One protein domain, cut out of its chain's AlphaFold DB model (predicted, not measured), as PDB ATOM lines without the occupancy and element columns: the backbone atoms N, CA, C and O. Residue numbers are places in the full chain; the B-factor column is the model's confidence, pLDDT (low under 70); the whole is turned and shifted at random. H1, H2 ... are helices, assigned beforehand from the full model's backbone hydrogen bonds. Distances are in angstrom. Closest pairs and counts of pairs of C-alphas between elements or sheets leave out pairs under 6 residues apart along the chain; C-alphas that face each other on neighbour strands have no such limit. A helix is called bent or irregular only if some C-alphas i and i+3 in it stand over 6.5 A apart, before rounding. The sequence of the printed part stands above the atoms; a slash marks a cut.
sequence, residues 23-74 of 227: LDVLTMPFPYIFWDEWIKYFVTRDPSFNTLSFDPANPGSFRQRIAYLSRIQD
ATOM      1  N   LEU A  23     -54.831 166.841  27.496       43.19
ATOM      2  CA  LEU A  23     -55.971 166.002  27.134       43.19
ATOM      3  C   LEU A  23     -56.800 165.551  28.351       43.19
ATOM      4  O   LEU A  23     -58.022 165.481  28.255       43.19
ATOM      5  N   ASP A  24     -56.177 165.297  29.502       47.44
ATOM      6  CA  ASP A  24     -56.870 164.890  30.736       47.44
ATOM      7  C   ASP A  24     -57.667 166.044  31.358       47.44
ATOM      8  O   ASP A  24     -58.696 165.829  31.992       47.44
ATOM      9  N   VAL A  25     -57.217 167.284  31.136       48.34
ATOM     10  CA  VAL A  25     -57.952 168.503  31.513       48.34
ATOM     11  C   VAL A  25     -59.089 168.801  30.525       48.34
ATOM     12  O   VAL A  25     -60.110 169.365  30.913       48.34
ATOM     13  N   LEU A  26     -58.922 168.430  29.250       45.69
ATOM     14  CA  LEU A  26     -59.904 168.656  28.180       45.69
ATOM     15  C   LEU A  26     -60.966 167.559  28.071       45.69
ATOM     16  O   LEU A  26     -61.996 167.757  27.427       45.69
ATOM     17  N   THR A  27     -60.736 166.403  28.683       47.62
ATOM     18  CA  THR A  27     -61.721 165.334  28.771       47.62
ATOM     19  C   THR A  27     -62.506 165.495  30.083       47.62
ATOM     20  O   THR A  27     -61.981 165.912  31.114       47.62
ATOM     21  N   MET A  28     -63.793 165.141  30.075       50.78
ATOM     22  CA  MET A  28     -64.665 165.141  31.262       50.78
ATOM     23  C   MET A  28     -64.235 164.262  32.477       50.78
ATOM     24  O   MET A  28     -64.914 164.376  33.500       50.78
ATOM     25  N   PRO A  29     -63.175 163.414  32.475       63.59
ATOM     26  CA  PRO A  29     -62.800 162.652  33.659       63.59
ATOM     27  C   PRO A  29     -62.232 163.495  34.796       63.59
ATOM     28  O   PRO A  29     -62.416 163.093  35.934       63.59
ATOM     29  N   PHE A  30     -61.556 164.630  34.565       68.38
ATOM     30  CA  PHE A  30     -60.854 165.305  35.672       68.38
ATOM     31  C   PHE A  30     -61.791 165.809  36.789       68.38
ATOM     32  O   PHE A  30     -61.570 165.434  37.945       68.38
ATOM     33  N   PRO A  31     -62.852 166.596  36.504       72.00
ATOM     34  CA  PRO A  31     -63.780 167.025  37.550       72.00
ATOM     35  C   PRO A  31     -64.459 165.835  38.232       72.00
ATOM     36  O   PRO A  31     -64.635 165.841  39.447       72.00
ATOM     37  N   TYR A  32     -64.798 164.797  37.462       80.94
ATOM     38  CA  TYR A  32     -65.395 163.579  38.000       80.94
ATOM     39  C   TYR A  32     -64.441 162.843  38.948       80.94
ATOM     40  O   TYR A  32     -64.831 162.563  40.073       80.94
ATOM     41  N   ILE A  33     -63.195 162.585  38.541       84.38
ATOM     42  CA  ILE A  33     -62.182 161.894  39.352       84.38
ATOM     43  C   ILE A  33     -61.928 162.666  40.645       84.38
ATOM     44  O   ILE A  33     -61.910 162.072  41.717       84.38
ATOM     45  N   PHE A  34     -61.785 163.994  40.569       84.44
ATOM     46  CA  PHE A  34     -61.589 164.812  41.764       84.44
ATOM     47  C   PHE A  34     -62.730 164.629  42.776       84.44
ATOM     48  O   PHE A  34     -62.480 164.402  43.962       84.44
ATOM     49  N   TRP A  35     -63.983 164.705  42.317       86.44
ATOM     50  CA  TRP A  35     -65.143 164.567  43.197       86.44
ATOM     51  C   TRP A  35     -65.397 163.125  43.641       86.44
ATOM     52  O   TRP A  35     -65.808 162.923  44.781       86.44
ATOM     53  N   ASP A  36     -65.112 162.135  42.794       89.81
ATOM     54  CA  ASP A  36     -65.190 160.711  43.129       89.81
ATOM     55  C   ASP A  36     -64.252 160.381  44.298       89.81
ATOM     56  O   ASP A  36     -64.685 159.873  45.335       89.81
ATOM     57  N   GLU A  37     -62.987 160.783  44.175       90.88
ATOM     58  CA  GLU A  37     -61.967 160.618  45.209       90.88
ATOM     59  C   GLU A  37     -62.320 161.418  46.475       90.88
ATOM     60  O   GLU A  37     -62.209 160.917  47.599       90.88
ATOM     61  N   TRP A  38     -62.815 162.652  46.332       92.81
ATOM     62  CA  TRP A  38     -63.236 163.445  47.486       92.81
ATOM     63  C   TRP A  38     -64.388 162.774  48.252       92.81
ATOM     64  O   TRP A  38     -64.336 162.666  49.482       92.81
ATOM     65  N   ILE A  39     -65.402 162.257  47.550       94.50
ATOM     66  CA  ILE A  39     -66.517 161.542  48.180       94.50
ATOM     67  C   ILE A  39     -66.007 160.271  48.869       94.50
ATOM     68  O   ILE A  39     -66.253 160.104  50.064       94.50
ATOM     69  N   LYS A  40     -65.250 159.417  48.172       93.69
ATOM     70  CA  LYS A  40     -64.749 158.144  48.718       93.69
ATOM     71  C   LYS A  40     -63.857 158.334  49.937       93.69
ATOM     72  O   LYS A  40     -64.074 157.713  50.973       93.69
ATOM     73  N   TYR A  41     -62.860 159.210  49.855       95.06
ATOM     74  CA  TYR A  41     -61.816 159.268  50.879       95.06
ATOM     75  C   TYR A  41     -62.072 160.324  51.954       95.06
ATOM     76  O   TYR A  41     -61.706 160.121  53.116       95.06
ATOM     77  N   PHE A  42     -62.737 161.439  51.627       94.69
ATOM     78  CA  PHE A  42     -63.008 162.488  52.612       94.69
ATOM     79  C   PHE A  42     -64.387 162.346  53.247       94.69
ATOM     80  O   PHE A  42     -64.485 162.464  54.479       94.69
ATOM     81  N   VAL A  43     -65.429 162.108  52.443       95.62
ATOM     82  CA  VAL A  43     -66.822 162.073  52.913       95.62
ATOM     83  C   VAL A  43     -67.173 160.720  53.519       95.62
ATOM     84  O   VAL A  43     -67.464 160.659  54.712       95.62
ATOM     85  N   THR A  44     -67.138 159.650  52.726       95.62
ATOM     86  CA  THR A  44     -67.588 158.317  53.153       95.62
ATOM     87  C   THR A  44     -66.496 157.552  53.891       95.62
ATOM     88  O   THR A  44     -66.809 156.767  54.782       95.62
ATOM     89  N   ARG A  45     -65.224 157.850  53.577       95.12
ATOM     90  CA  ARG A  45     -64.035 157.106  54.032       95.12
ATOM     91  C   ARG A  45     -64.091 155.627  53.640       95.12
ATOM     92  O   ARG A  45     -63.586 154.770  54.361       95.12
ATOM     93  N   ASP A  46     -64.701 155.358  52.496       95.81
ATOM     94  CA  ASP A  46     -64.849 154.041  51.901       95.81
ATOM     95  C   ASP A  46     -64.386 154.106  50.433       95.81
ATOM     96  O   ASP A  46     -65.103 154.653  49.588       95.81
ATOM     97  N   PRO A  47     -63.203 153.548  50.112       92.75
ATOM     98  CA  PRO A  47     -62.671 153.509  48.748       92.75
ATOM     99  C   PRO A  47     -63.567 152.757  47.752       92.75
ATOM    100  O   PRO A  47     -63.470 152.983  46.545       92.75
ATOM    101  N   SER A  48     -64.433 151.862  48.241       95.06
ATOM    102  CA  SER A  48     -65.344 151.052  47.423       95.06
ATOM    103  C   SER A  48     -66.710 151.708  47.191       95.06
ATOM    104  O   SER A  48     -67.539 151.166  46.458       95.06
ATOM    105  N   PHE A  49     -66.947 152.889  47.774       94.50
ATOM    106  CA  PHE A  49     -68.235 153.570  47.705       94.50
ATOM    107  C   PHE A  49     -68.626 153.951  46.266       94.50
ATOM    108  O   PHE A  49     -67.843 154.558  45.530       94.50
ATOM    109  N   ASN A  50     -69.871 153.652  45.878       93.50
ATOM    110  CA  ASN A  50     -70.427 154.037  44.580       93.50
ATOM    111  C   ASN A  50     -70.884 155.505  44.592       93.50
ATOM    112  O   ASN A  50     -72.000 155.827  45.009       93.50
ATOM    113  N   THR A  51     -70.042 156.398  44.087       92.12
ATOM    114  CA  THR A  51     -70.283 157.851  44.076       92.12
ATOM    115  C   THR A  51     -71.431 158.280  43.167       92.12
ATOM    116  O   THR A  51     -72.047 159.308  43.431       92.12
ATOM    117  N   LEU A  52     -71.823 157.460  42.184       91.44
ATOM    118  CA  LEU A  52     -73.006 157.721  41.354       91.44
ATOM    119  C   LEU A  52     -74.321 157.603  42.139       91.44
ATOM    120  O   LEU A  52     -75.351 158.093  41.688       91.44
ATOM    121  N   SER A  53     -74.295 156.956  43.310       92.88
ATOM    122  CA  SER A  53     -75.447 156.868  44.219       92.88
ATOM    123  C   SER A  53     -75.522 158.022  45.228       92.88
ATOM    124  O   SER A  53     -76.470 158.100  46.010       92.88
ATOM    125  N   PHE A  54     -74.531 158.919  45.235       92.44
ATOM    126  CA  PHE A  54     -74.483 160.044  46.160       92.44
ATOM    127  C   PHE A  54     -75.367 161.194  45.665       92.44
ATOM    128  O   PHE A  54     -75.082 161.803  44.637       92.44
ATOM    129  N   ASP A  55     -76.410 161.534  46.425       92.81
ATOM    130  CA  ASP A  55     -77.215 162.733  46.181       92.81
ATOM    131  C   ASP A  55     -76.643 163.928  46.975       92.81
ATOM    132  O   ASP A  55     -76.816 163.996  48.198       92.81
ATOM    133  N   PRO A  56     -75.988 164.908  46.321       87.19
ATOM    134  CA  PRO A  56     -75.447 166.078  47.007       87.19
ATOM    135  C   PRO A  56     -76.530 167.001  47.591       87.19
ATOM    136  O   PRO A  56     -76.242 167.739  48.535       87.19
ATOM    137  N   ALA A  57     -77.765 166.971  47.075       92.31
ATOM    138  CA  ALA A  57     -78.881 167.729  47.642       92.31
ATOM    139  C   ALA A  57     -79.440 167.054  48.906       92.31
ATOM    140  O   ALA A  57     -79.875 167.741  49.837       92.31
ATOM    141  N   ASN A  58     -79.361 165.721  48.979       94.75
ATOM    142  CA  ASN A  58     -79.831 164.926  50.112       94.75
ATOM    143  C   ASN A  58     -78.739 163.972  50.639       94.75
ATOM    144  O   ASN A  58     -78.912 162.756  50.605       94.75
ATOM    145  N   PRO A  59     -77.643 164.487  51.233       92.88
ATOM    146  CA  PRO A  59     -76.468 163.678  51.586       92.88
ATOM    147  C   PRO A  59     -76.671 162.735  52.791       92.88
ATOM    148  O   PRO A  59     -75.711 162.142  53.281       92.88
ATOM    149  N   GLY A  60     -77.894 162.626  53.324       94.88
ATOM    150  CA  GLY A  60     -78.236 161.730  54.430       94.88
ATOM    151  C   GLY A  60     -77.315 161.864  55.648       94.88
ATOM    152  O   GLY A  60     -77.069 162.967  56.151       94.88
ATOM    153  N   SER A  61     -76.785 160.727  56.107       95.06
ATOM    154  CA  SER A  61     -75.855 160.632  57.241       95.06
ATOM    155  C   SER A  61     -74.538 161.389  57.019       95.06
ATOM    156  O   SER A  61     -73.906 161.814  57.988       95.06
ATOM    157  N   PHE A  62     -74.146 161.654  55.768       96.31
ATOM    158  CA  PHE A  62     -72.905 162.364  55.450       96.31
ATOM    159  C   PHE A  62     -72.993 163.881  55.646       96.31
ATOM    160  O   PHE A  62     -71.963 164.558  55.642       96.31
ATOM    161  N   ARG A  63     -74.188 164.441  55.885       95.56
ATOM    162  CA  ARG A  63     -74.395 165.893  56.055       95.56
ATOM    163  C   ARG A  63     -73.439 166.524  57.070       95.56
ATOM    164  O   ARG A  63     -72.826 167.551  56.783       95.56
ATOM    165  N   GLN A  64     -73.310 165.933  58.260       95.62
ATOM    166  CA  GLN A  64     -72.448 166.482  59.314       95.62
ATOM    167  C   GLN A  64     -70.967 166.420  58.928       95.62
ATOM    168  O   GLN A  64     -70.210 167.351  59.209       95.62
ATOM    169  N   ARG A  65     -70.562 165.348  58.239       94.94
ATOM    170  CA  ARG A  65     -69.195 165.166  57.753       94.94
ATOM    171  C   ARG A  65     -68.841 166.196  56.685       94.94
ATOM    172  O   ARG A  65     -67.787 166.813  56.790       94.94
ATOM    173  N   ILE A  66     -69.732 166.431  55.726       94.50
ATOM    174  CA  ILE A  66     -69.566 167.465  54.695       94.50
ATOM    175  C   ILE A  66     -69.460 168.844  55.348       94.50
ATOM    176  O   ILE A  66     -68.518 169.574  55.073       94.50
ATOM    177  N   ALA A  67     -70.346 169.167  56.296       92.81
ATOM    178  CA  ALA A  67     -70.291 170.443  57.010       92.81
ATOM    179  C   ALA A  67     -68.985 170.637  57.806       92.81
ATOM    180  O   ALA A  67     -68.520 171.765  57.966       92.81
ATOM    181  N   TYR A  68     -68.401 169.558  58.330       93.88
ATOM    182  CA  TYR A  68     -67.078 169.594  58.949       93.88
ATOM    183  C   TYR A  68     -65.972 169.819  57.910       93.88
ATOM    184  O   TYR A  68     -65.120 170.678  58.121       93.88
ATOM    185  N   LEU A  69     -65.999 169.092  56.788       93.38
ATOM    186  CA  LEU A  69     -65.022 169.232  55.705       93.38
ATOM    187  C   LEU A  69     -65.017 170.651  55.134       93.38
ATOM    188  O   LEU A  69     -63.951 171.250  55.062       93.38
ATOM    189  N   SER A  70     -66.187 171.229  54.853       89.62
ATOM    190  CA  SER A  70     -66.304 172.620  54.402       89.62
ATOM    191  C   SER A  70     -65.662 173.600  55.383       89.62
ATOM    192  O   SER A  70     -64.977 174.522  54.969       89.62
ATOM    193  N   ARG A  71     -65.785 173.388  56.703       87.94
ATOM    194  CA  ARG A  71     -65.134 174.274  57.688       87.94
ATOM    195  C   ARG A  71     -63.608 174.233  57.643       87.94
ATOM    196  O   ARG A  71     -62.989 175.221  58.019       87.94
ATOM    197  N   ILE A  72     -63.016 173.103  57.261       90.56
ATOM    198  CA  ILE A  72     -61.556 172.932  57.258       90.56
ATOM    199  C   ILE A  72     -60.934 173.075  55.862       90.56
ATOM    200  O   ILE A  72     -59.732 173.299  55.769       90.56
ATOM    201  N   GLN A  73     -61.725 172.931  54.793       90.50
ATOM    202  CA  GLN A  73     -61.273 173.017  53.401       90.50
ATOM    203  C   GLN A  73     -61.642 174.351  52.744       90.50
ATOM    204  O   GLN A  73     -60.875 174.843  51.917       90.50
ATOM    205  N   ASP A  74     -62.769 174.970  53.110       87.56
ATOM    206  CA  ASP A  74     -63.186 176.222  52.483       87.56
ATOM    207  C   ASP A  74     -62.345 177.389  53.006       87.56
ATOM    208  O   ASP A  74     -62.447 177.804  54.163       87.56
TER     209      ASP A  74
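What this domain is: This is residues 23 to 74 of the 227 residues of an uncharacterized protein of Paraburkholderia sp. MM5384-R2 (UniProt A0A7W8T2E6). Two helices of nearly the same length make a corner, with the last residues of H2, 42 to 44, meeting the side of H3 at about a right angle. A long loop, residues 45 to 59, first folds back beside H2 and then returns to the beginning of H3, while at the far end of H2 residues 23 to 31, with the tiny helix H1, stick out from the body. The printed part has 52 residues with three named helices, in the order H1, H2, H3, and no named strand; its class is all helix. It is only just loose, close to compact, with a radius of gyration of the C-alphas of 12.0 A, and only just elongated, spanning 36 by 24 by 20 A.

Where its parts are: The longest helix by residues is H2, residues 29 to 44, which measures 20.5 A from its first to its last C-alpha; C-alpha 29 is at (-62.800, 162.652, 33.659) and C-alpha 44 at (-67.588, 158.317, 53.153). H2 is neither bent nor irregular, but only just: C-alphas 41 and 44 are 6.3 A apart. H3, residues 60 to 73, measures 20.4 A and ends with C-alpha 73 at (-61.273, 173.017, 53.401). H3 is irregular: C-alphas 61 and 64 are 7.1 A apart. H1, residues 23 to 26, measures 4.9 A and begins with C-alpha 23 at (-55.971, 166.002, 27.134).

How they stand to each other: H2 touches H3 with residues 42 to 44 alone. Their closest C-alphas are those of Val 43 and Arg 65, 6.2 A apart. The lines of H2 and H3 stand about perpendicular, at 73 degrees, and their centres are 14.2 A apart. H1 and H2 are close but not clearly touching, with the closest C-alphas those of Asp 24 and Phe 30, 6.4 A apart. H1 and H3 are apart. Of the O i to N i+4 pairs, 11 of 12 in H2 and 8 of 10 in H3 are within hydrogen-bond range, while H1 is too short for such a pair.

The domain as a whole: The two C-alphas farthest apart are those of Leu 23 and Ser 61, 36.5 A. Residues 23 to 31 stand free, of which 23 to 26 belong to H1 and 29 to 31 to H2; without them the body of 43 residues spans 24 by 19 by 16 A. The link from H1 to H2 is tight, with 2 residues, and the link from H2 to H3 is long, with 15 residues. The printed part has no cut. The mean pLDDT of the printed part is 85.7; residues 23 to 30 are under 70, and the mean of H1 is 46.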